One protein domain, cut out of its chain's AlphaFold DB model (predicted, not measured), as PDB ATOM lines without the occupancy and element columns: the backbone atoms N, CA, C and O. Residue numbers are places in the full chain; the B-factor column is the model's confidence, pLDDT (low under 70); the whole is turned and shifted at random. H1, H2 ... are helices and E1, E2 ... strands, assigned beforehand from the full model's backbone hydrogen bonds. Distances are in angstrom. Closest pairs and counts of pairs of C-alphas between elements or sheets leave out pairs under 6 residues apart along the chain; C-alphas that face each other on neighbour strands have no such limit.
ATOM      1  N   LEU A 140     -29.235  37.264 -35.599       76.44
ATOM      2  CA  LEU A 140     -30.192  37.279 -36.694       76.44
ATOM      3  C   LEU A 140     -29.740  38.262 -37.787       76.44
ATOM      4  O   LEU A 140     -29.510  39.437 -37.503       76.44
ATOM      5  N   GLU A 141     -29.660  37.798 -39.030       72.69
ATOM      6  CA  GLU A 141     -29.393  38.619 -40.213       72.69
ATOM      7  C   GLU A 141     -30.291  38.205 -41.393       72.69
ATOM      8  O   GLU A 141     -30.761  37.065 -41.423       72.69
ATOM      9  N   PRO A 142     -30.554  39.095 -42.371       74.12
ATOM     10  CA  PRO A 142     -31.301  38.733 -43.573       74.12
ATOM     11  C   PRO A 142     -30.622  37.598 -44.355       74.12
ATOM     12  O   PRO A 142     -29.434  37.665 -44.675       74.12
ATOM     13  N   ASN A 143     -31.395  36.577 -44.719       69.44
ATOM     14  CA  ASN A 143     -30.941  35.463 -45.538       69.44
ATOM     15  C   ASN A 143     -31.313  35.687 -47.006       69.44
ATOM     16  O   ASN A 143     -32.392  35.304 -47.463       69.44
ATOM     17  N   ILE A 144     -30.388  36.272 -47.764       65.12
ATOM     18  CA  ILE A 144     -30.573  36.505 -49.201       65.12
ATOM     19  C   ILE A 144     -30.507  35.213 -50.036       65.12
ATOM     20  O   ILE A 144     -30.867  35.239 -51.207       65.12
ATOM     21  N   TYR A 145     -30.088  34.088 -49.441       62.50
ATOM     22  CA  TYR A 145     -29.997  32.777 -50.093       62.50
ATOM     23  C   TYR A 145     -31.212  31.874 -49.817       62.50
ATOM     24  O   TYR A 145     -31.251  30.741 -50.298       62.50
ATOM     25  N   GLY A 146     -32.228  32.364 -49.088       60.91
ATOM     26  CA  GLY A 146     -33.448  31.621 -48.735       60.91
ATOM     27  C   GLY A 146     -34.200  31.011 -49.925       60.91
ATOM     28  O   GLY A 146     -34.812  29.955 -49.797       60.91
ATOM     29  N   GLU A 147     -34.096  31.624 -51.109       57.09
ATOM     30  CA  GLU A 147     -34.709  31.131 -52.351       57.09
ATOM     31  C   GLU A 147     -34.074  29.845 -52.906       57.09
ATOM     32  O   GLU A 147     -34.724  29.111 -53.650       57.09
ATOM     33  N   PHE A 148     -32.830  29.528 -52.525       58.62
ATOM     34  CA  PHE A 148     -32.131  28.302 -52.938       58.62
ATOM     35  C   PHE A 148     -32.419  27.110 -52.017       58.62
ATOM     36  O   PHE A 148     -31.896  26.010 -52.218       58.62
ATOM     37  N   TYR A 149     -33.240  27.326 -50.991       59.84
ATOM     38  CA  TYR A 149     -33.457  26.393 -49.904       59.84
ATOM     39  C   TYR A 149     -34.892  25.865 -49.917       59.84
ATOM     40  O   TYR A 149     -35.865  26.616 -49.837       59.84
ATOM     41  N   THR A 150     -35.025  24.540 -49.999       55.94
ATOM     42  CA  THR A 150     -36.319  23.857 -49.892       55.94
ATOM     43  C   THR A 150     -36.419  23.083 -48.588       55.94
ATOM     44  O   THR A 150     -35.405  22.640 -48.058       55.94
ATOM     45  N   ASP A 151     -37.623  22.903 -48.058       56.47
ATOM     46  CA  ASP A 151     -37.865  22.002 -46.937       56.47
ATOM     47  C   ASP A 151     -37.679  20.527 -47.354       56.47
ATOM     48  O   ASP A 151     -37.453  20.195 -48.524       56.47
ATOM     49  N   ARG A 152     -37.810  19.602 -46.393       52.62
ATOM     50  CA  ARG A 152     -37.693  18.149 -46.640       52.62
ATOM     51  C   ARG A 152     -38.722  17.590 -47.640       52.62
ATOM     52  O   ARG A 152     -38.548  16.468 -48.104       52.62
ATOM     53  N   ASN A 153     -39.768  18.344 -47.975       56.78
ATOM     54  CA  ASN A 153     -40.814  17.983 -48.932       56.78
ATOM     55  C   ASN A 153     -40.681  18.735 -50.272       56.78
ATOM     56  O   ASN A 153     -41.548  18.590 -51.136       56.78
ATOM     57  N   GLY A 154     -39.617  19.524 -50.472       57.47
ATOM     58  CA  GLY A 154     -39.409  20.328 -51.681       57.47
ATOM     59  C   GLY A 154     -40.206  21.638 -51.714       57.47
ATOM     60  O   GLY A 154     -40.279  22.272 -52.767       57.47
ATOM     61  N   GLY A 155     -40.815  22.044 -50.599       57.25
ATOM     62  CA  GLY A 155     -41.465  23.342 -50.445       57.25
ATOM     63  C   GLY A 155     -40.435  24.462 -50.325       57.25
ATOM     64  O   GLY A 155     -39.418  24.298 -49.662       57.25
ATOM     65  N   SER A 156     -40.683  25.603 -50.969       58.69
ATOM     66  CA  SER A 156     -39.847  26.796 -50.809       58.69
ATOM     67  C   SER A 156     -39.846  27.238 -49.346       58.69
ATOM     68  O   SER A 156     -40.919  27.457 -48.785       58.69
ATOM     69  N   LEU A 157     -38.664  27.399 -48.747       56.25
ATOM     70  CA  LEU A 157     -38.535  28.014 -47.423       56.25
ATOM     71  C   LEU A 157     -38.569  29.547 -47.491       56.25
ATOM     72  O   LEU A 157     -38.687  30.173 -46.447       56.25
ATOM     73  N   PHE A 158     -38.535  30.109 -48.706       59.00
ATOM     74  CA  PHE A 158     -38.593  31.543 -48.972       59.00
ATOM     75  C   PHE A 158     -39.921  32.192 -48.552       59.00
ATOM     76  O   PHE A 158     -40.969  31.892 -49.141       59.00
ATOM     77  N   SER A 159     -39.869  33.141 -47.616       54.88
ATOM     78  CA  SER A 159     -40.934  34.125 -47.388       54.88
ATOM     79  C   SER A 159     -40.747  35.368 -48.279       54.88
ATOM     80  O   SER A 159     -39.675  35.975 -48.261       54.88
ATOM     81  N   PRO A 160     -41.785  35.842 -49.005       45.72
ATOM     82  CA  PRO A 160     -41.735  37.087 -49.785       45.72
ATOM     83  C   PRO A 160     -41.428  38.350 -48.962       45.72
ATOM     84  O   PRO A 160     -41.050  39.368 -49.538       45.72
ATOM     85  N   ASP A 161     -41.590  38.280 -47.637       50.00
ATOM     86  CA  ASP A 161     -41.314  39.370 -46.694       50.00
ATOM     87  C   ASP A 161     -39.848  39.384 -46.196       50.00
ATOM     88  O   ASP A 161     -39.470  40.249 -45.404       50.00
ATOM     89  N   GLY A 162     -39.013  38.462 -46.699       57.06
ATOM     90  CA  GLY A 162     -37.610  38.272 -46.327       57.06
ATOM     91  C   GLY A 162     -37.442  37.281 -45.176       57.06
ATOM     92  O   GLY A 162     -38.022  37.453 -44.106       57.06
ATOM     93  N   ASP A 163     -36.614  36.253 -45.372       61.84
ATOM     94  CA  ASP A 163     -36.230  35.339 -44.292       61.84
ATOM     95  C   ASP A 163     -34.998  35.856 -43.559       61.84
ATOM     96  O   ASP A 163     -34.125  36.494 -44.147       61.84
ATOM     97  N   SER A 164     -34.909  35.576 -42.262       67.88
ATOM     98  CA  SER A 164     -33.731  35.888 -41.452       67.88
ATOM     99  C   SER A 164     -33.154  34.617 -40.824       67.88
ATOM    100  O   SER A 164     -33.906  33.736 -40.405       67.88
ATOM    101  N   THR A 165     -31.826  34.515 -40.752       69.44
ATOM    102  CA  THR A 165     -31.091  33.364 -40.201       69.44
ATOM    103  C   THR A 165     -30.100  33.792 -39.123       69.44
ATOM    104  O   THR A 165     -29.592  34.908 -39.138       69.44
ATOM    105  N   PHE A 166     -29.822  32.903 -38.167       74.62
ATOM    106  CA  PHE A 166     -28.872  33.141 -37.073       74.62
ATOM    107  C   PHE A 166     -27.431  32.837 -37.510       74.62
ATOM    108  O   PHE A 166     -26.823  31.874 -37.047       74.62
ATOM    109  N   THR A 167     -26.914  33.617 -38.458       72.94
ATOM    110  CA  THR A 167     -25.645  33.336 -39.158       72.94
ATOM    111  C   THR A 167     -24.586  34.427 -38.974       72.94
ATOM    112  O   THR A 167     -23.431  34.226 -39.346       72.94
ATOM    113  N   ALA A 168     -24.924  35.533 -38.303       74.19
ATOM    114  CA  ALA A 168     -23.975  36.605 -38.017       74.19
ATOM    115  C   ALA A 168     -23.180  36.350 -36.721       74.19
ATOM    116  O   ALA A 168     -23.743  36.381 -35.629       74.19
ATOM    117  N   PHE A 169     -21.856  36.195 -36.802       75.38
ATOM    118  CA  PHE A 169     -20.978  36.076 -35.622       75.38
ATOM    119  C   PHE A 169     -19.993  37.252 -35.581       75.38
ATOM    120  O   PHE A 169     -18.873  37.126 -36.078       75.38
ATOM    121  N   PRO A 170     -20.386  38.419 -35.048       65.88
ATOM    122  CA  PRO A 170     -19.561  39.619 -35.119       65.88
ATOM    123  C   PRO A 170     -18.253  39.477 -34.321       65.88
ATOM    124  O   PRO A 170     -18.257  39.014 -33.186       65.88
ATOM    125  N   LEU A 171     -17.142  39.972 -34.886       61.22
ATOM    126  CA  LEU A 171     -15.795  39.971 -34.277       61.22
ATOM    127  C   LEU A 171     -15.650  40.880 -33.039       61.22
ATOM    128  O   LEU A 171     -14.569  40.979 -32.465       61.22
ATOM    129  N   THR A 172     -16.703  41.600 -32.660       57.75
ATOM    130  CA  THR A 172     -16.673  42.595 -31.582       57.75
ATOM    131  C   THR A 172     -16.880  41.998 -30.188       57.75
ATOM    132  O   THR A 172     -16.810  42.746 -29.219       57.75
ATOM    133  N   HIS A 173     -17.137  40.689 -30.077       58.91
ATOM    134  CA  HIS A 173     -17.416  39.991 -28.816       58.91
ATOM    135  C   HIS A 173     -16.625  38.669 -28.730       58.91
ATOM    136  O   HIS A 173     -16.265  38.091 -29.759       58.91
ATOM    137  N   GLY A 174     -16.349  38.191 -27.511       68.56
ATOM    138  CA  GLY A 174     -15.526  36.996 -27.284       68.56
ATOM    139  C   GLY A 174     -14.055  37.187 -27.662       68.56
ATOM    140  O   GLY A 174     -13.483  38.254 -27.447       68.56
ATOM    141  N   SER A 175     -13.429  36.154 -28.225       71.50
ATOM    142  CA  SER A 175     -12.021  36.190 -28.645       71.50
ATOM    143  C   SER A 175     -11.750  37.177 -29.786       71.50
ATOM    144  O   SER A 175     -10.608  37.598 -29.985       71.50
ATOM    145  N   GLY A 176     -12.781  37.488 -30.582       68.88
ATOM    146  CA  GLY A 176     -12.686  38.320 -31.778       68.88
ATOM    147  C   GLY A 176     -11.784  37.751 -32.879       68.88
ATOM    148  O   GLY A 176     -11.308  38.526 -33.705       68.88
ATOM    149  N   ARG A 177     -11.504  36.433 -32.892       70.06
ATOM    150  CA  ARG A 177     -10.546  35.800 -33.828       70.06
ATOM    151  C   ARG A 177     -11.178  35.088 -35.024       70.06
ATOM    152  O   ARG A 177     -10.560  35.067 -36.088       70.06
ATOM    153  N   ILE A 178     -12.378  34.520 -34.868       70.69
ATOM    154  CA  ILE A 178     -13.172  33.955 -35.975       70.69
ATOM    155  C   ILE A 178     -14.589  34.513 -35.904       70.69
ATOM    156  O   ILE A 178     -15.396  34.085 -35.073       70.69
ATOM    157  N   GLY A 179     -14.908  35.397 -36.841       64.19
ATOM    158  CA  GLY A 179     -16.217  36.015 -36.958       64.19
ATOM    159  C   GLY A 179     -16.507  36.473 -38.381       64.19
ATOM    160  O   GLY A 179     -15.605  36.606 -39.209       64.19
ATOM    161  N   TRP A 180     -17.787  36.715 -38.635       66.69
ATOM    162  CA  TRP A 180     -18.317  37.214 -39.896       66.69
ATOM    163  C   TRP A 180     -19.053  38.524 -39.623       66.69
ATOM    164  O   TRP A 180     -19.896  38.572 -38.716       66.69
ATOM    165  N   PRO A 181     -18.735  39.604 -40.357       59.91
ATOM    166  CA  PRO A 181     -19.538  40.810 -40.333       59.91
ATOM    167  C   PRO A 181     -20.996  40.494 -40.664       59.91
ATOM    168  O   PRO A 181     -21.301  39.584 -41.436       59.91
ATOM    169  N   VAL A 182     -21.903  41.275 -40.085       63.81
ATOM    170  CA  VAL A 182     -23.328  41.197 -40.414       63.81
ATOM    171  C   VAL A 182     -23.508  41.422 -41.921       63.81
ATOM    172  O   VAL A 182     -23.031  42.425 -42.452       63.81
ATOM    173  N   GLY A 183     -24.213  40.509 -42.586       63.34
ATOM    174  CA  GLY A 183     -24.464  40.507 -44.026       63.34
ATOM    175  C   GLY A 183     -23.550  39.588 -44.839       63.34
ATOM    176  O   GLY A 183     -23.815  39.414 -46.025       63.34
ATOM    177  N   GLU A 184     -22.518  39.000 -44.226       64.94
ATOM    178  CA  GLU A 184     -21.564  38.093 -44.886       64.94
ATOM    179  C   GLU A 184     -21.656  36.644 -44.365       64.94
ATOM    180  O   GLU A 184     -21.034  35.757 -44.927       64.94
ATOM    181  N   GLY A 185     -22.412  36.359 -43.296       64.25
ATOM    182  CA  GLY A 185     -22.489  35.009 -42.714       64.25
ATOM    183  C   GLY A 185     -23.389  34.037 -43.489       64.25
ATOM    184  O   GLY A 185     -23.119  32.838 -43.556       64.25
ATOM    185  N   ASN A 186     -24.451  34.548 -44.106       63.81
ATOM    186  CA  ASN A 186     -25.496  33.772 -44.782       63.81
ATOM    187  C   ASN A 186     -25.016  32.930 -45.986       63.81
ATOM    188  O   ASN A 186     -25.684  31.958 -46.328       63.81
ATOM    189  N   GLU A 187     -23.866  33.235 -46.597       62.81
ATOM    190  CA  GLU A 187     -23.280  32.407 -47.664       62.81
ATOM    191  C   GLU A 187     -22.562  31.152 -47.135       62.81
ATOM    192  O   GLU A 187     -22.414  30.168 -47.862       62.81
ATOM    193  N   PHE A 188     -22.150  31.159 -45.862       64.25
ATOM    194  CA  PHE A 188     -21.306  30.121 -45.260       64.25
ATOM    195  C   PHE A 188     -22.066  29.097 -44.417       64.25
ATOM    196  O   PHE A 188     -21.477  28.087 -44.030       64.25
ATOM    197  N   PHE A 189     -23.344  29.326 -44.120       64.94
ATOM    198  CA  PHE A 189     -24.138  28.481 -43.226       64.94
ATOM    199  C   PHE A 189     -25.437  28.018 -43.884       64.94
ATOM    200  O   PHE A 189     -26.165  28.806 -44.481       64.94
ATOM    201  N   PHE A 190     -25.774  26.739 -43.704       61.66
ATOM    202  CA  PHE A 190     -27.097  26.211 -44.028       61.66
ATOM    203  C   PHE A 190     -28.023  26.274 -42.800       61.66
ATOM    204  O   PHE A 190     -27.649  25.791 -41.725       61.66
ATOM    205  N   PRO A 191     -29.257  26.795 -42.934       58.72
ATOM    206  CA  PRO A 191     -30.252  26.727 -41.869       58.72
ATOM    207  C   PRO A 191     -30.693  25.280 -41.583       58.72
ATOM    208  O   PRO A 191     -30.837  24.472 -42.495       58.72
ATOM    209  N   ASN A 192     -31.018  24.989 -40.316       52.28
ATOM    210  CA  ASN A 192     -31.426  23.666 -39.793       52.28
ATOM    211  C   ASN A 192     -32.556  22.979 -40.589       52.28
ATOM    212  O   ASN A 192     -32.713  21.762 -40.527       52.28
ATOM    213  N   ALA A 193     -33.396  23.759 -41.276       47.19
ATOM    214  CA  ALA A 193     -34.624  23.298 -41.923       47.19
ATOM    215  C   ALA A 193     -34.469  22.975 -43.422       47.19
ATOM    216  O   ALA A 193     -35.445  22.567 -44.054       47.19
ATOM    217  N   VAL A 194     -33.278  23.163 -43.996       49.06
ATOM    218  CA  VAL A 194     -33.062  23.160 -45.446       49.06
ATOM    219  C   VAL A 194     -32.587  21.808 -45.974       49.06
ATOM    220  O   VAL A 194     -31.703  21.181 -45.408       49.06
ATOM    221  N   HIS A 195     -33.125  21.402 -47.123       47.91
ATOM    222  CA  HIS A 195     -32.625  20.339 -47.985       47.91
ATOM    223  C   HIS A 195     -32.369  20.933 -49.383       47.91
ATOM    224  O   HIS A 195     -33.296  21.417 -50.030       47.91
ATOM    225  N   ASN A 196     -31.127  20.910 -49.878       44.41
ATOM    226  CA  ASN A 196     -30.810  21.371 -51.236       44.41
ATOM    227  C   ASN A 196     -30.813  20.179 -52.212       44.41
ATOM    228  O   ASN A 196     -29.902  19.356 -52.203       44.41
ATOM    229  N   GLN A 197     -31.825  20.081 -53.083       42.41
ATOM    230  CA  GLN A 197     -31.923  19.005 -54.089       42.41
ATOM    231  C   GLN A 197     -30.858  19.098 -55.203       42.41
ATOM    232  O   GLN A 197     -30.572  18.108 -55.877       42.41
ATOM    233  N   SER A 198     -30.248  20.267 -55.400       41.59
ATOM    234  CA  SER A 198     -29.159  20.496 -56.363       41.59
ATOM    235  C   SER A 198     -27.760  20.263 -55.780       41.59
ATOM    236  O   SER A 198     -26.812  20.151 -56.550       41.59
ATOM    237  N   ASN A 199     -27.632  20.122 -54.454       42.03
ATOM    238  CA  ASN A 199     -26.386  19.757 -53.772       42.03
ATOM    239  C   ASN A 199     -26.447  18.308 -53.250       42.03
ATOM    240  O   ASN A 199     -26.068  18.002 -52.127       42.03
ATOM    241  N   THR A 200     -26.976  17.406 -54.080       36.28
ATOM    242  CA  THR A 200     -27.290  15.993 -53.783       36.28
ATOM    243  C   THR A 200     -26.077  15.076 -53.581       36.28
ATOM    244  O   THR A 200     -26.223  13.855 -53.597       36.28
ATOM    245  N   ALA A 201     -24.891  15.633 -53.354       39.31
ATOM    246  CA  ALA A 201     -23.675  14.881 -53.064       39.31
ATOM    247  C   ALA A 201     -23.279  14.985 -51.580       39.31
ATOM    248  O   ALA A 201     -22.101  15.130 -51.253       39.31
ATOM    249  N   ASP A 202     -24.253  14.883 -50.669       44.94
ATOM    250  CA  ASP A 202     -23.958  14.494 -49.288       44.94
ATOM    251  C   ASP A 202     -23.107  13.209 -49.331       44.94
ATOM    252  O   ASP A 202     -23.454  12.264 -50.047       44.94
ATOM    253  N   PHE A 203     -22.020  13.130 -48.550       48.81
ATOM    254  CA  PHE A 203     -21.236  11.888 -48.467       48.81
ATOM    255  C   PHE A 203     -22.125  10.718 -48.005       48.81
ATOM    256  O   PHE A 203     -21.965   9.596 -48.478       48.81
ATOM    257  N   LEU A 204     -23.117  11.009 -47.147       49.38
ATOM    258  CA  LEU A 204     -24.221  10.125 -46.776       49.38
ATOM    259  C   LEU A 204     -25.521  10.943 -46.632       49.38
ATOM    260  O   LEU A 204     -25.676  11.704 -45.678       49.38
ATOM    261  N   SER A 205     -26.455  10.791 -47.574       43.09
ATOM    262  CA  SER A 205     -27.678  11.608 -47.667       43.09
ATOM    263  C   SER A 205     -28.588  11.559 -46.430       43.09
ATOM    264  O   SER A 205     -28.765  10.511 -45.803       43.09
ATOM    265  N   GLY A 206     -29.213  12.702 -46.102       46.09
ATOM    266  CA  GLY A 206     -30.377  12.775 -45.202       46.09
ATOM    267  C   GLY A 206     -30.102  12.976 -43.705       46.09
ATOM    268  O   GLY A 206     -30.975  12.670 -42.893       46.09
ATOM    269  N   SER A 207     -28.925  13.481 -43.318       48.53
ATOM    270  CA  SER A 207     -28.522  13.608 -41.901       48.53
ATOM    271  C   SER A 207     -28.143  15.024 -41.442       48.53
ATOM    272  O   SER A 207     -27.486  15.178 -40.422       48.53
ATOM    273  N   GLN A 208     -28.570  16.073 -42.150       48.44
ATOM    274  CA  GLN A 208     -28.140  17.441 -41.839       48.44
ATOM    275  C   GLN A 208     -28.744  17.992 -40.528       48.44
ATOM    276  O   GLN A 208     -29.962  17.981 -40.328       48.44
ATOM    277  N   LEU A 209     -27.857  18.508 -39.673       50.09
ATOM    278  CA  LEU A 209     -28.109  19.585 -38.707       50.09
ATOM    279  C   LEU A 209     -27.688  20.913 -39.375       50.09
ATOM    280  O   LEU A 209     -26.908  20.878 -40.328       50.09
ATOM    281  N   ALA A 210     -28.166  22.075 -38.908       53.00
ATOM    282  CA  ALA A 210     -27.642  23.383 -39.333       53.00
ATOM    283  C   ALA A 210     -26.133  23.342 -39.207       53.00
ATOM    284  O   ALA A 210     -25.619  22.942 -38.165       53.00
ATOM    285  N   GLY A 211     -25.441  23.740 -40.260       58.56
ATOM    286  CA  GLY A 211     -24.010  23.534 -40.341       58.56
ATOM    287  C   GLY A 211     -23.361  24.441 -41.353       58.56
ATOM    288  O   GLY A 211     -24.023  25.217 -42.046       58.56
ATOM    289  N   PHE A 212     -22.041  24.351 -41.420       61.81
ATOM    290  CA  PHE A 212     -21.291  25.047 -42.448       61.81
ATOM    291  C   PHE A 212     -21.692  24.534 -43.827       61.81
ATOM    292  O   PHE A 212     -21.976  23.351 -44.032       61.81
ATOM    293  N   HIS A 213     -21.705  25.437 -44.796       60.22
ATOM    294  CA  HIS A 213     -22.046  25.087 -46.152       60.22
ATOM    295  C   HIS A 213     -20.970  24.156 -46.723       60.22
ATOM    296  O   HIS A 213     -19.807  24.528 -46.846       60.22
ATOM    297  N   GLN A 214     -21.368  22.923 -47.054       57.56
ATOM    298  CA  GLN A 214     -20.475  21.798 -47.349       57.56
ATOM    299  C   GLN A 214     -19.422  22.118 -48.421       57.56
ATOM    300  O   GLN A 214     -18.277  21.701 -48.285       57.56
ATOM    301  N   MET A 215     -19.771  22.902 -49.452       56.91
ATOM    302  CA  MET A 215     -18.798  23.384 -50.448       56.91
ATOM    303  C   MET A 215     -17.635  24.158 -49.809       56.91
ATOM    304  O   MET A 215     -16.501  23.940 -50.198       56.91
ATOM    305  N   TYR A 216     -17.870  24.984 -48.789       58.91
ATOM    306  CA  TYR A 216     -16.827  25.788 -48.137       58.91
ATOM    307  C   TYR A 216     -15.987  24.998 -47.125       58.91
ATOM    308  O   TYR A 216     -14.857  25.382 -46.829       58.91
ATOM    309  N   VAL A 217     -16.525  23.897 -46.587       58.56
ATOM    310  CA  VAL A 217     -15.767  22.959 -45.739       58.56
ATOM    311  C   VAL A 217     -14.950  21.985 -46.596       58.56
ATOM    312  O   VAL A 217     -13.825  21.640 -46.237       58.56
ATOM    313  N   ASN A 218     -15.498  21.548 -47.734       52.78
ATOM    314  CA  ASN A 218     -14.903  20.523 -48.592       52.78
ATOM    315  C   ASN A 218     -13.970  21.083 -49.675       52.78
ATOM    316  O   ASN A 218     -13.015  20.404 -50.053       52.78
ATOM    317  N   GLU A 219     -14.236  22.274 -50.217       54.47
ATOM    318  CA  GLU A 219     -13.308  22.938 -51.132       54.47
ATOM    319  C   GLU A 219     -12.180  23.555 -50.308       54.47
ATOM    320  O   GLU A 219     -12.411  24.371 -49.418       54.47
ATOM    321  N   PHE A 220     -10.942  23.153 -50.600       53.69
ATOM    322  CA  PHE A 220      -9.716  23.590 -49.927       53.69
ATOM    323  C   PHE A 220      -9.372  25.087 -50.143       53.69
ATOM    324  O   PHE A 220      -8.238  25.407 -50.489       53.69
ATOM    325  N   GLY A 221     -10.321  26.005 -49.938       49.72
ATOM    326  CA  GLY A 221     -10.061  27.434 -49.782       49.72
ATOM    327  C   GLY A 221     -10.644  28.383 -50.837       49.72
ATOM    328  O   GLY A 221      -9.884  29.001 -51.575       49.72
ATOM    329  N   TYR A 222     -11.957  28.634 -50.817       40.28
ATOM    330  CA  TYR A 222     -12.601  29.831 -51.408       40.28
ATOM    331  C   TYR A 222     -13.865  30.143 -50.576       40.28
ATOM    332  O   TYR A 222     -14.559  29.191 -50.263       40.28
ATOM    333  N   THR A 223     -14.280  31.336 -50.122       38.00
ATOM    334  CA  THR A 223     -13.776  32.725 -50.026       38.00
ATOM    335  C   THR A 223     -13.873  33.212 -48.555       38.00
ATOM    336  O   THR A 223     -14.487  32.562 -47.718       38.00
ATOM    337  N   ASN A 224     -13.183  34.320 -48.249       44.88
ATOM    338  CA  ASN A 224     -12.937  35.005 -46.961       44.88
ATOM    339  C   ASN A 224     -13.854  34.730 -45.741       44.88
ATOM    340  O   ASN A 224     -14.957  35.254 -45.656       44.88
ATOM    341  N   ALA A 225     -13.289  34.125 -44.692       43.28
ATOM    342  CA  ALA A 225     -13.582  34.496 -43.308       43.28
ATOM    343  C   ALA A 225     -12.545  35.537 -42.839       43.28
ATOM    344  O   ALA A 225     -11.349  35.448 -43.142       43.28
ATOM    345  N   LEU A 226     -12.980  36.572 -42.121       47.47
ATOM    346  CA  LEU A 226     -12.066  37.567 -41.562       47.47
ATOM    347  C   LEU A 226     -11.353  36.972 -40.339       47.47
ATOM    348  O   LEU A 226     -11.953  36.794 -39.282       47.47
ATOM    349  N   HIS A 227     -10.059  36.681 -40.493       48.22
ATOM    350  CA  HIS A 227      -9.180  36.213 -39.423       48.22
ATOM    351  C   HIS A 227      -8.277  37.369 -38.964       48.22
ATOM    352  O   HIS A 227      -7.314  37.761 -39.623       48.22
ATOM    353  N   THR A 228      -8.582  37.968 -37.818       48.19
ATOM    354  CA  THR A 228      -7.846  39.144 -37.313       48.19
ATOM    355  C   THR A 228      -6.644  38.776 -36.439       48.19
ATOM    356  O   THR A 228      -5.803  39.633 -36.185       48.19
ATOM    357  N   GLY A 229      -6.480  37.504 -36.052       43.78
ATOM    358  CA  GLY A 229      -5.333  37.045 -35.251       43.78
ATOM    359  C   GLY A 229      -3.983  37.048 -35.989       43.78
ATOM    360  O   GLY A 229      -2.938  37.061 -35.348       43.78
ATOM    361  N   SER A 230      -3.997  37.066 -37.328       46.09
ATOM    362  CA  SER A 230      -2.807  37.110 -38.204       46.09
ATOM    363  C   SER A 230      -2.748  38.353 -39.106       46.09
ATOM    364  O   SER A 230      -1.774  38.536 -39.836       46.09
ATOM    365  N   GLY A 231      -3.788  39.197 -39.088       47.56
ATOM    366  CA  GLY A 231      -3.933  40.339 -39.998       47.56
ATOM    367  C   GLY A 231      -4.276  39.977 -41.453       47.56
ATOM    368  O   GLY A 231      -4.076  40.815 -42.332       47.56
ATOM    369  N   GLN A 232      -4.767  38.761 -41.734       51.97
ATOM    370  CA  GLN A 232      -5.124  38.296 -43.085       51.97
ATOM    371  C   GLN A 232      -6.488  37.594 -43.103       51.97
ATOM    372  O   GLN A 232      -6.732  36.727 -42.274       51.97
ATOM    373  N   SER A 233      -7.350  37.900 -44.078       58.84
ATOM    374  CA  SER A 233      -8.570  37.116 -44.343       58.84
ATOM    375  C   SER A 233      -8.207  35.736 -44.897       58.84
ATOM    376  O   SER A 233      -7.446  35.647 -45.860       58.84
ATOM    377  N   LEU A 234      -8.753  34.670 -44.308       61.09
ATOM    378  CA  LEU A 234      -8.507  33.279 -44.701       61.09
ATOM    379  C   LEU A 234      -9.841  32.582 -44.998       61.09
ATOM    380  O   LEU A 234     -10.829  32.883 -44.335       61.09
ATOM    381  N   PRO A 235      -9.921  31.626 -45.936       65.19
ATOM    382  CA  PRO A 235     -11.106  30.779 -46.076       65.19
ATOM    383  C   PRO A 235     -11.479  30.070 -44.758       65.19
ATOM    384  O   PRO A 235     -10.612  29.816 -43.918       65.19
ATOM    385  N   VAL A 236     -12.759  29.719 -44.573       66.00
ATOM    386  CA  VAL A 236     -13.273  29.084 -43.335       66.00
ATOM    387  C   VAL A 236     -12.471  27.835 -42.958       66.00
ATOM    388  O   VAL A 236     -11.988  27.726 -41.830       66.00
ATOM    389  N   GLY A 237     -12.263  26.928 -43.917       65.25
ATOM    390  CA  GLY A 237     -11.488  25.707 -43.699       65.25
ATOM    391  C   GLY A 237     -10.036  25.969 -43.286       65.25
ATOM    392  O   GLY A 237      -9.494  25.248 -42.456       65.25
ATOM    393  N   ASP A 238      -9.397  27.021 -43.797       73.00
ATOM    394  CA  ASP A 238      -8.029  27.372 -43.395       73.00
ATOM    395  C   ASP A 238      -7.994  28.057 -42.023       73.00
ATOM    396  O   ASP A 238      -7.088  27.805 -41.230       73.00
ATOM    397  N   SER A 239      -9.021  28.842 -41.691       75.44
ATOM    398  CA  SER A 239      -9.169  29.467 -40.369       75.44
ATOM    399  C   SER A 239      -9.309  28.425 -39.254       75.44
ATOM    400  O   SER A 239      -8.710  28.575 -38.190       75.44
ATOM    401  N   LEU A 240     -10.050  27.341 -39.503       82.50
ATOM    402  CA  LEU A 240     -10.199  26.236 -38.553       82.50
ATOM    403  C   LEU A 240      -8.908  25.414 -38.401       82.50
ATOM    404  O   LEU A 240      -8.612  24.969 -37.298       82.50
ATOM    405  N   LYS A 241      -8.089  25.260 -39.450       85.75
ATOM    406  CA  LYS A 241      -6.751  24.640 -39.327       85.75
ATOM    407  C   LYS A 241      -5.807  25.489 -38.474       85.75
ATOM    408  O   LYS A 241      -5.098  24.952 -37.628       85.75
ATOM    409  N   VAL A 242      -5.818  26.812 -38.661       85.50
ATOM    410  CA  VAL A 242      -5.044  27.751 -37.826       85.50
ATOM    411  C   VAL A 242      -5.516  27.702 -36.372       85.50
ATOM    412  O   VAL A 242      -4.689  27.663 -35.464       85.50
ATOM    413  N   TRP A 243      -6.829  27.630 -36.143       88.75
ATOM    414  CA  TRP A 243      -7.375  27.406 -34.805       88.75
ATOM    415  C   TRP A 243      -6.911  26.077 -34.205       88.75
ATOM    416  O   TRP A 243      -6.466  26.062 -33.061       88.75
ATOM    417  N   GLY A 244      -6.964  24.979 -34.962       93.12
ATOM    418  CA  GLY A 244      -6.515  23.670 -34.494       93.12
ATOM    419  C   GLY A 244      -5.032  23.670 -34.106       93.12
ATOM    420  O   GLY A 244      -4.673  23.152 -33.048       93.12
ATOM    421  N   ASP A 245      -4.177  24.323 -34.899       94.44
ATOM    422  CA  ASP A 245      -2.761  24.534 -34.571       94.44
ATOM    423  C   ASP A 245      -2.587  25.344 -33.276       94.44
ATOM    424  O   ASP A 245      -1.861  24.931 -32.367       94.44
ATOM    425  N   TRP A 246      -3.310  26.459 -33.139       94.06
ATOM    426  CA  TRP A 246      -3.295  27.277 -31.927       94.06
ATOM    427  C   TRP A 246      -3.770  26.504 -30.693       94.06
ATOM    428  O   TRP A 246      -3.090  26.534 -29.668       94.06
ATOM    429  N   LEU A 247      -4.902  25.803 -30.777       96.19
ATOM    430  CA  LEU A 247      -5.480  25.029 -29.675       96.19
ATOM    431  C   LEU A 247      -4.488  23.968 -29.198       96.19
ATOM    432  O   LEU A 247      -4.225  23.831 -28.003       96.19
ATOM    433  N   THR A 248      -3.888  23.259 -30.153       98.06
ATOM    434  CA  THR A 248      -2.915  22.199 -29.887       98.06
ATOM    435  C   THR A 248      -1.681  22.733 -29.183       98.06
ATOM    436  O   THR A 248      -1.231  22.117 -28.223       98.06
ATOM    437  N   ASN A 249      -1.153  23.881 -29.611       97.00
ATOM    438  CA  ASN A 249      -0.011  24.511 -28.951       97.00
ATOM    439  C   ASN A 249      -0.380  25.104 -27.581       97.00
ATOM    440  O   ASN A 249       0.408  25.011 -26.646       97.00
ATOM    441  N   THR A 250      -1.580  25.673 -27.442       95.81
ATOM    442  CA  THR A 250      -2.050  26.333 -26.209       95.81
ATOM    443  C   THR A 250      -2.298  25.341 -25.075       95.81
ATOM    444  O   THR A 250      -2.016  25.644 -23.917       95.81
ATOM    445  N   LEU A 251      -2.814  24.155 -25.404       97.81
ATOM    446  CA  LEU A 251      -3.147  23.102 -24.438       97.81
ATOM    447  C   LEU A 251      -2.144  21.932 -24.456       97.81
ATOM    448  O   LEU A 251      -2.212  21.011 -23.643       97.81
ATOM    449  N   GLY A 252      -1.209  21.922 -25.406       97.50
ATOM    450  CA  GLY A 252      -0.243  20.840 -25.600       97.50
ATOM    451  C   GLY A 252      -0.872  19.497 -25.991       97.50
ATOM    452  O   GLY A 252      -0.359  18.466 -25.574       97.50
ATOM    453  N   LEU A 253      -1.990  19.470 -26.720       98.38
ATOM    454  CA  LEU A 253      -2.795  18.255 -26.943       98.38
ATOM    455  C   LEU A 253      -2.015  17.086 -27.576       98.38
ATOM    456  O   LEU A 253      -1.099  17.267 -28.388       98.38
ATOM    457  N   ASP A 254      -2.427  15.863 -27.242       98.44
ATOM    458  CA  ASP A 254      -1.881  14.611 -27.785       98.44
ATOM    459  C   ASP A 254      -2.736  14.016 -28.913       98.44
ATOM    460  O   ASP A 254      -2.304  13.089 -29.611       98.44
ATOM    461  N   GLY A 255      -3.939  14.554 -29.106       98.00
ATOM    462  CA  GLY A 255      -4.893  14.057 -30.081       98.00
ATOM    463  C   GLY A 255      -6.283  14.663 -29.967       98.00
ATOM    464  O   GLY A 255      -6.502  15.616 -29.216       98.00
ATOM    465  N   TYR A 256      -7.214  14.095 -30.733       98.50
ATOM    466  CA  TYR A 256      -8.558  14.641 -30.914       98.50
ATOM    467  C   TYR A 256      -9.620  13.545 -30.994       98.50
ATOM    468  O   TYR A 256      -9.390  12.473 -31.562       98.50
ATOM    469  N   ARG A 257     -10.817  13.852 -30.501       98.56
ATOM    470  CA  ARG A 257     -12.055  13.189 -30.914       98.56
ATOM    471  C   ARG A 257     -12.798  14.149 -31.832       98.56
ATOM    472  O   ARG A 257     -13.053  15.280 -31.442       98.56
ATOM    473  N   PHE A 258     -13.123  13.720 -33.045       97.94
ATOM    474  CA  PHE A 258     -13.917  14.518 -33.975       97.94
ATOM    475  C   PHE A 258     -15.389  14.141 -33.870       97.94
ATOM    476  O   PHE A 258     -15.751  12.979 -34.076       97.94
ATOM    477  N   ASP A 259     -16.206  15.143 -33.562       94.25
ATOM    478  CA  ASP A 259     -17.660  15.058 -33.485       94.25
ATOM    479  C   ASP A 259     -18.310  14.997 -34.869       94.25
ATOM    480  O   ASP A 259     -17.845  15.646 -35.814       94.25
ATOM    481  N   PHE A 260     -19.403  14.243 -34.970       86.25
ATOM    482  CA  PHE A 260     -20.340  14.226 -36.086       86.25
ATOM    483  C   PHE A 260     -19.656  14.188 -37.460       86.25
ATOM    484  O   PHE A 260     -19.938  14.961 -38.382       86.25
ATOM    485  N   VAL A 261     -18.731  13.247 -37.640       87.12
ATOM    486  CA  VAL A 261     -17.864  13.224 -38.834       87.12
ATOM    487  C   VAL A 261     -18.609  12.860 -40.117       87.12
ATOM    488  O   VAL A 261     -18.069  12.996 -41.210       87.12
ATOM    489  N   LYS A 262     -19.865  12.417 -39.998       80.31
ATOM    490  CA  LYS A 262     -20.775  12.171 -41.122       80.31
ATOM    491  C   LYS A 262     -21.107  13.450 -41.901       80.31
ATOM    492  O   LYS A 262     -21.390  13.365 -43.094       80.31
ATOM    493  N   GLY A 263     -21.057  14.608 -41.240       73.69
ATOM    494  CA  GLY A 263     -21.335  15.911 -41.844       73.69
ATOM    495  C   GLY A 263     -20.133  16.587 -42.513       73.69
ATOM    496  O   GLY A 263     -20.310  17.564 -43.235       73.69
ATOM    497  N   VAL A 264     -18.915  16.062 -42.333       77.12
ATOM    498  CA  VAL A 264     -17.672  16.672 -42.834       77.12
ATOM    499  C   VAL A 264     -16.905  15.673 -43.699       77.12
ATOM    500  O   VAL A 264     -16.719  14.515 -43.332       77.12
ATOM    501  N   HIS A 265     -16.440  16.101 -44.873       78.62
ATOM    502  CA  HIS A 265     -15.781  15.189 -45.807       78.62
ATOM    503  C   HIS A 265     -14.411  14.692 -45.282       78.62
ATOM    504  O   HIS A 265     -13.623  15.507 -44.792       78.62
ATOM    505  N   PRO A 266     -14.056  13.393 -45.441       83.31
ATOM    506  CA  PRO A 266     -12.789  12.816 -44.957       83.31
ATOM    507  C   PRO A 266     -11.523  13.575 -45.381       83.31
ATOM    508  O   PRO A 266     -10.580  13.705 -44.604       83.31
ATOM    509  N   GLU A 267     -11.501  14.110 -46.605       81.88
ATOM    510  CA  GLU A 267     -10.365  14.888 -47.127       81.88
ATOM    511  C   GLU A 267     -10.055  16.146 -46.311       81.88
ATOM    512  O   GLU A 267      -8.888  16.521 -46.172       81.88
ATOM    513  N   TYR A 268     -11.075  16.785 -45.735       82.50
ATOM    514  CA  TYR A 268     -10.849  17.944 -44.886       82.50
ATOM    515  C   TYR A 268     -10.109  17.539 -43.607       82.50
ATOM    516  O   TYR A 268      -9.115  18.171 -43.247       82.50
ATOM    517  N   PHE A 269     -10.508  16.426 -42.980       89.00
ATOM    518  CA  PHE A 269      -9.807  15.889 -41.815       89.00
ATOM    519  C   PHE A 269      -8.359  15.506 -42.130       89.00
ATOM    520  O   PHE A 269      -7.483  15.752 -41.304       89.00
ATOM    521  N   LYS A 270      -8.063  14.991 -43.332       89.00
ATOM    522  CA  LYS A 270      -6.669  14.783 -43.751       89.00
ATOM    523  C   LYS A 270      -5.882  16.078 -43.776       89.00
ATOM    524  O   LYS A 270      -4.782  16.139 -43.236       89.00
ATOM    525  N   SER A 271      -6.419  17.112 -44.423       86.62
ATOM    526  CA  SER A 271      -5.735  18.402 -44.493       86.62
ATOM    527  C   SER A 271      -5.582  19.034 -43.113       86.62
ATOM    528  O   SER A 271      -4.549  19.648 -42.868       86.62
ATOM    529  N   PHE A 272      -6.566  18.869 -42.230       90.19
ATOM    530  CA  PHE A 272      -6.521  19.337 -40.848       90.19
ATOM    531  C   PHE A 272      -5.417  18.628 -40.058       90.19
ATOM    532  O   PHE A 272      -4.521  19.277 -39.531       90.19
ATOM    533  N   MET A 273      -5.399  17.293 -40.074       94.88
ATOM    534  CA  MET A 273      -4.394  16.495 -39.364       94.88
ATOM    535  C   MET A 273      -2.984  16.609 -39.957       94.88
ATOM    536  O   MET A 273      -2.009  16.312 -39.275       94.88
ATOM    537  N   ASN A 274      -2.846  17.065 -41.204       92.62
ATOM    538  CA  ASN A 274      -1.556  17.359 -41.833       92.62
ATOM    539  C   ASN A 274      -1.070  18.803 -41.616       92.62
ATOM    540  O   ASN A 274      -0.026  19.177 -42.153       92.62
ATOM    541  N   PHE A 275      -1.793  19.631 -40.859       91.56
ATOM    542  CA  PHE A 275      -1.449  21.036 -40.654       91.56
ATOM    543  C   PHE A 275      -0.806  21.275 -39.278       91.56
ATOM    544  O   PHE A 275      -1.241  20.729 -38.269       91.56
ATOM    545  N   GLY A 276       0.244  22.103 -39.231       94.44
ATOM    546  CA  GLY A 276       0.835  22.600 -37.978       94.44
ATOM    547  C   GLY A 276       1.138  21.525 -36.922       94.44
ATOM    548  O   GLY A 276       1.632  20.442 -37.240       94.44
ATOM    549  N   ALA A 277       0.823  21.834 -35.664       96.81
ATOM    550  CA  ALA A 277       1.033  21.011 -34.475       96.81
ATOM    551  C   ALA A 277       0.123  19.772 -34.385       96.81
ATOM    552  O   ALA A 277       0.370  18.898 -33.551       96.81
ATOM    553  N   MET A 278      -0.903  19.671 -35.236       96.94
ATOM    554  CA  MET A 278      -1.809  18.515 -35.289       96.94
ATOM    555  C   MET A 278      -1.144  17.295 -35.946       96.94
ATOM    556  O   MET A 278      -1.568  16.159 -35.728       96.94
ATOM    557  N   GLN A 279      -0.068  17.506 -36.711       96.38
ATOM    558  CA  GLN A 279       0.673  16.438 -37.381       96.38
ATOM    559  C   GLN A 279       1.171  15.369 -36.399       96.38
ATOM    560  O   GLN A 279       1.832  15.657 -35.403       96.38
ATOM    561  N   GLY A 280       0.884  14.102 -36.712       95.50
ATOM    562  CA  GLY A 280       1.327  12.940 -35.933       95.50
ATOM    563  C   GLY A 280       0.558  12.692 -34.633       95.50
ATOM    564  O   GLY A 280       0.887  11.749 -33.907       95.50
ATOM    565  N   LYS A 281      -0.459  13.501 -34.330       97.38
ATOM    566  CA  LYS A 281      -1.320  13.328 -33.156       97.38
ATOM    567  C   LYS A 281      -2.352  12.223 -33.385       97.38
ATOM    568  O   LYS A 281      -2.718  11.920 -34.519       97.38
ATOM    569  N   PHE A 282      -2.805  11.591 -32.303       97.25
ATOM    570  CA  PHE A 282      -3.870  10.590 -32.394       97.25
ATOM    571  C   PHE A 282      -5.200  11.260 -32.762       97.25
ATOM    572  O   PHE A 282      -5.465  12.378 -32.333       97.25
ATOM    573  N   HIS A 283      -6.058  10.584 -33.520       97.88
ATOM    574  CA  HIS A 283      -7.409  11.075 -33.750       97.88
ATOM    575  C   HIS A 283      -8.414   9.940 -33.925       97.88
ATOM    576  O   HIS A 283      -8.131   8.943 -34.593       97.88
ATOM    577  N   VAL A 284      -9.593  10.110 -33.327       98.12
ATOM    578  CA  VAL A 284     -10.731   9.196 -33.454       98.12
ATOM    579  C   VAL A 284     -11.957   9.938 -33.971       98.12
ATOM    580  O   VAL A 284     -12.226  11.070 -33.582       98.12
ATOM    581  N   HIS A 285     -12.690   9.297 -34.872       97.69
ATOM    582  CA  HIS A 285     -13.818   9.873 -35.587       97.69
ATOM    583  C   HIS A 285     -15.134   9.256 -35.109       97.69
ATOM    584  O   HIS A 285     -15.298   8.032 -35.098       97.69
ATOM    585  N   GLU A 286     -16.091  10.098 -34.730       95.88
ATOM    586  CA  GLU A 286     -17.440   9.675 -34.374       95.88
ATOM    587  C   GLU A 286     -18.313   9.556 -35.632       95.88
ATOM    588  O   GLU A 286     -18.967  10.498 -36.072       95.88
ATOM    589  N   LEU A 287     -18.278   8.374 -36.260       91.56
ATOM    590  CA  LEU A 287     -19.148   8.022 -37.386       91.56
ATOM    591  C   LEU A 287     -20.282   7.109 -36.911       91.56
ATOM    592  O   LEU A 287     -20.210   5.879 -37.035       91.56
ATOM    593  N   PHE A 288     -21.334   7.716 -36.364       89.50
ATOM    594  CA  PHE A 288     -22.537   7.000 -35.955       89.50
ATOM    595  C   PHE A 288     -23.326   6.482 -37.172       89.50
ATOM    596  O   PHE A 288     -24.175   7.160 -37.753       89.50
ATOM    597  N   ASP A 289     -23.018   5.252 -37.586       85.50
ATOM    598  CA  ASP A 289     -23.725   4.531 -38.646       85.50
ATOM    599  C   ASP A 289     -23.804   3.027 -38.315       85.50
ATOM    600  O   ASP A 289     -22.915   2.466 -37.665       85.50
ATOM    601  N   GLY A 290     -24.886   2.365 -38.722       85.19
ATOM    602  CA  GLY A 290     -25.051   0.915 -38.571       85.19
ATOM    603  C   GLY A 290     -24.464   0.124 -39.741       85.19
ATOM    604  O   GLY A 290     -24.158  -1.059 -39.592       85.19
ATOM    605  N   ASP A 291     -24.279   0.772 -40.891       89.25
ATOM    606  CA  ASP A 291     -23.713   0.165 -42.089       89.25
ATOM    607  C   ASP A 291     -22.185   0.104 -41.983       89.25
ATOM    608  O   ASP A 291     -21.465   1.102 -42.083       89.25
ATOM    609  N   ILE A 292     -21.686  -1.112 -41.786       91.44
ATOM    610  CA  ILE A 292     -20.259  -1.376 -41.625       91.44
ATOM    611  C   ILE A 292     -19.455  -1.097 -42.907       91.44
ATOM    612  O   ILE A 292     -18.294  -0.700 -42.827       91.44
ATOM    613  N   GLY A 293     -20.064  -1.234 -44.092       90.69
ATOM    614  CA  GLY A 293     -19.413  -0.947 -45.371       90.69
ATOM    615  C   GLY A 293     -19.156   0.547 -45.562       90.69
ATOM    616  O   GLY A 293     -18.097   0.936 -46.049       90.69
ATOM    617  N   ARG A 294     -20.076   1.403 -45.097       87.94
ATOM    618  CA  ARG A 294     -19.875   2.864 -45.093       87.94
ATOM    619  C   ARG A 294     -18.732   3.293 -44.183       87.94
ATOM    620  O   ARG A 294     -17.974   4.189 -44.546       87.94
ATOM    621  N   LYS A 295     -18.577   2.646 -43.026       90.38
ATOM    622  CA  LYS A 295     -17.448   2.907 -42.122       90.38
ATOM    623  C   LYS A 295     -16.117   2.496 -42.729       90.38
ATOM    624  O   LYS A 295     -15.161   3.258 -42.629       90.38
ATOM    625  N   LEU A 296     -16.069   1.334 -43.385       92.19
ATOM    626  CA  LEU A 296     -14.878   0.902 -44.113       92.19
ATOM    627  C   LEU A 296     -14.510   1.921 -45.198       92.19
ATOM    628  O   LEU A 296     -13.375   2.384 -45.225       92.19
ATOM    629  N   ALA A 297     -15.476   2.337 -46.022       89.31
ATOM    630  CA  ALA A 297     -15.248   3.330 -47.068       89.31
ATOM    631  C   ALA A 297     -14.746   4.673 -46.503       89.31
ATOM    632  O   ALA A 297     -13.811   5.260 -47.044       89.31
ATOM    633  N   TYR A 298     -15.319   5.140 -45.389       89.69
ATOM    634  CA  TYR A 298     -14.850   6.343 -44.697       89.69
ATOM    635  C   TYR A 298     -13.394   6.205 -44.229       89.69
ATOM    636  O   TYR A 298     -12.586   7.108 -44.443       89.69
ATOM    637  N   LEU A 299     -13.050   5.074 -43.607       92.00
ATOM    638  CA  LEU A 299     -11.715   4.822 -43.071       92.00
ATOM    639  C   LEU A 299     -10.666   4.678 -44.182       92.00
ATOM    640  O   LEU A 299      -9.580   5.246 -44.079       92.00
ATOM    641  N   GLU A 300     -11.001   3.982 -45.270       90.25
ATOM    642  CA  GLU A 300     -10.163   3.897 -46.468       90.25
ATOM    643  C   GLU A 300      -9.920   5.282 -47.061       90.25
ATOM    644  O   GLU A 300      -8.777   5.627 -47.371       90.25
ATOM    645  N   MET A 301     -10.969   6.101 -47.169       87.62
ATOM    646  CA  MET A 301     -10.820   7.476 -47.622       87.62
ATOM    647  C   MET A 301      -9.926   8.267 -46.683       87.62
ATOM    648  O   MET A 301      -9.046   8.936 -47.189       87.62
ATOM    649  N   LEU A 302     -10.084   8.176 -45.360       89.88
ATOM    650  CA  LEU A 302      -9.279   8.915 -44.381       89.88
ATOM    651  C   LEU A 302      -7.791   8.516 -44.398       89.88
ATOM    652  O   LEU A 302      -6.923   9.383 -44.300       89.88
ATOM    653  N   ASN A 303      -7.499   7.223 -44.561       92.88
ATOM    654  CA  ASN A 303      -6.166   6.654 -44.335       92.88
ATOM    655  C   ASN A 303      -5.395   6.296 -45.616       92.88
ATOM    656  O   ASN A 303      -4.258   5.832 -45.539       92.88
ATOM    657  N   THR A 304      -5.966   6.523 -46.801       88.50
ATOM    658  CA  THR A 304      -5.300   6.257 -48.088       88.50
ATOM    659  C   THR A 304      -5.394   7.454 -49.030       88.50
ATOM    660  O   THR A 304      -6.032   8.452 -48.724       88.50
ATOM    661  N   THR A 305      -4.788   7.379 -50.214       83.19
ATOM    662  CA  THR A 305      -4.978   8.378 -51.281       83.19
ATOM    663  C   THR A 305      -6.229   8.122 -52.132       83.19
ATOM    664  O   THR A 305      -6.431   8.810 -53.131       83.19
ATOM    665  N   ASN A 306      -7.055   7.126 -51.788       72.81
ATOM    666  CA  ASN A 306      -8.235   6.746 -52.564       72.81
ATOM    667  C   ASN A 306      -9.400   7.692 -52.269       72.81
ATOM    668  O   ASN A 306     -10.291   7.382 -51.484       72.81
ATOM    669  N   SER A 307      -9.390   8.851 -52.923       67.31
ATOM    670  CA  SER A 307     -10.493   9.805 -52.896       67.31
ATOM    671  C   SER A 307     -10.803  10.310 -54.303       67.31
ATOM    672  O   SER A 307      -9.877  10.608 -55.062       67.31
ATOM    673  N   PRO A 308     -12.092  10.409 -54.682       60.75
ATOM    674  CA  PRO A 308     -12.489  11.005 -55.954       60.75
ATOM    675  C   PRO A 308     -12.339  12.538 -55.962       60.75
ATOM    676  O   PRO A 308     -12.434  13.150 -57.024       60.75
ATOM    677  N   PHE A 309     -12.090  13.154 -54.801       59.41
ATOM    678  CA  PHE A 309     -11.823  14.585 -54.626       59.41
ATOM    679  C   PHE A 309     -10.316  14.820 -54.426       59.41
ATOM    680  O   PHE A 309      -9.625  13.909 -53.983       59.41
ATOM    681  N   SER A 310      -9.807  16.013 -54.779       61.09
ATOM    682  CA  SER A 310      -8.366  16.362 -54.806       61.09
ATOM    683  C   SER A 310      -7.567  15.688 -53.674       61.09
ATOM    684  O   SER A 310      -7.701  16.111 -52.526       61.09
ATOM    685  N   PRO A 311      -6.761  14.647 -53.965       69.50
ATOM    686  CA  PRO A 311      -6.287  13.727 -52.941       69.50
ATOM    687  C   PRO A 311      -5.221  14.387 -52.066       69.50
ATOM    688  O   PRO A 311      -4.098  14.628 -52.515       69.50
ATOM    689  N   SER A 312      -5.559  14.652 -50.805       72.88
ATOM    690  CA  SER A 312      -4.564  14.991 -49.790       72.88
ATOM    691  C   SER A 312      -3.784  13.735 -49.384       72.88
ATOM    692  O   SER A 312      -4.353  12.634 -49.371       72.88
ATOM    693  N   PRO A 313      -2.488  13.855 -49.035       87.06
ATOM    694  CA  PRO A 313      -1.753  12.728 -48.471       87.06
ATOM    695  C   PRO A 313      -2.444  12.243 -47.184       87.06
ATOM    696  O   PRO A 313      -3.007  13.062 -46.450       87.06
ATOM    697  N   PRO A 314      -2.423  10.931 -46.889       90.62
ATOM    698  CA  PRO A 314      -2.949  10.433 -45.624       90.62
ATOM    699  C   PRO A 314      -2.160  11.035 -44.446       90.62
ATOM    700  O   PRO A 314      -0.970  11.328 -44.605       90.62
ATOM    701  N   PRO A 315      -2.791  11.232 -43.274       92.00
ATOM    702  CA  PRO A 315      -2.103  11.717 -42.086       92.00
ATOM    703  C   PRO A 315      -0.956  10.791 -41.668       92.00
ATOM    704  O   PRO A 315      -1.019   9.575 -41.850       92.00
ATOM    705  N   SER A 316       0.091  11.359 -41.066       89.88
ATOM    706  CA  SER A 316       1.251  10.585 -40.595       89.88
ATOM    707  C   SER A 316       0.901   9.572 -39.500       89.88
ATOM    708  O   SER A 316       1.549   8.529 -39.401       89.88
ATOM    709  N   LYS A 317      -0.133   9.853 -38.698       92.75
ATOM    710  CA  LYS A 317      -0.777   8.885 -37.810       92.75
ATOM    711  C   LYS A 317      -2.131   8.502 -38.420       92.75
ATOM    712  O   LYS A 317      -2.949   9.398 -38.574       92.75
ATOM    713  N   PRO A 318      -2.386   7.222 -38.754       93.38
ATOM    714  CA  PRO A 318      -3.686   6.807 -39.272       93.38
ATOM    715  C   PRO A 318      -4.819   7.154 -38.303       93.38
ATOM    716  O   PRO A 318      -4.679   6.978 -37.089       93.38
ATOM    717  N   GLY A 319      -5.938   7.610 -38.855       94.81
ATOM    718  CA  GLY A 319      -7.142   7.902 -38.095       94.81
ATOM    719  C   GLY A 319      -7.846   6.642 -37.628       94.81
ATOM    720  O   GLY A 319      -7.839   5.620 -38.320       94.81
ATOM    721  N   ALA A 320      -8.471   6.743 -36.460       96.56
ATOM    722  CA  ALA A 320      -9.306   5.704 -35.885       96.56
ATOM    723  C   ALA A 320     -10.792   6.077 -35.931       96.56
ATOM    724  O   ALA A 320     -11.159   7.239 -36.116       96.56
ATOM    725  N   ILE A 321     -11.660   5.093 -35.717       96.44
ATOM    726  CA  ILE A 321     -13.109   5.283 -35.638       96.44
ATOM    727  C   ILE A 321     -13.680   4.562 -34.418       96.44
ATOM    728  O   ILE A 321     -13.192   3.493 -34.042       96.44
ATOM    729  N   PHE A 322     -14.727   5.123 -33.812       97.19
ATOM    730  CA  PHE A 322     -15.503   4.390 -32.813       97.19
ATOM    731  C   PHE A 322     -16.265   3.239 -33.478       97.19
ATOM    732  O   PHE A 322     -17.053   3.445 -34.409       97.19
ATOM    733  N   ASP A 323     -16.066   2.012 -32.998       95.69
ATOM    734  CA  ASP A 323     -16.736   0.840 -33.560       95.69
ATOM    735  C   ASP A 323     -18.147   0.671 -32.985       95.69
ATOM    736  O   ASP A 323     -18.421  -0.186 -32.140       95.69
TER     737      ASP A 323
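AT A GLANCE: This is residues 140 to 323 of the 1004 residues of the protein "Por secretion system C-terminal sorting domain-containing protein" of Candidatus Cyclonatronum proteinivorum (UniProt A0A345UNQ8). With little regular structure, the domain has one lobe with a small parallel sheet, E4 E5 E6, which H3 and H4 only graze, and with H2 beside H3 but not on the sheet, and another lobe of wide loops with the hairpin E1 E2. The 184 printed residues run E1 E2 H1 E3 H2 E4 H3 E5 H4 E6, mixed, with 64 in named elements. The whole is compact, radius of gyration of the C-alphas 17.5 A, spanning 51 by 42 by 25 A.

HOW THE PARTS SIT: Start at E5, residues 282 to 285, parallel to E4, 255 to 258 (N 256 to O 282, 2.9 A), and to E6, 320 to 322 (N 285 to O 320, 2.9 A). H3, 266 to 273, and H4, 292 to 303, only graze this sheet; their closest C-alphas, Pro 266 and Leu 302, are 5.3 A apart. H2, 236 to 251, only just touches H3, with 3 pairs of C-alphas within 8 A.

IN THESE COORDINATES: Find C-alpha 236 at (-13.273, 29.084, -43.335); H2 runs 22.3 A from there. H4 runs 16.4 A. E6 ends at (-15.503, 4.390, -32.813).

THE WHOLE: The printed part has no cut. Residues 179 to 237 are among the 93 under pLDDT 70.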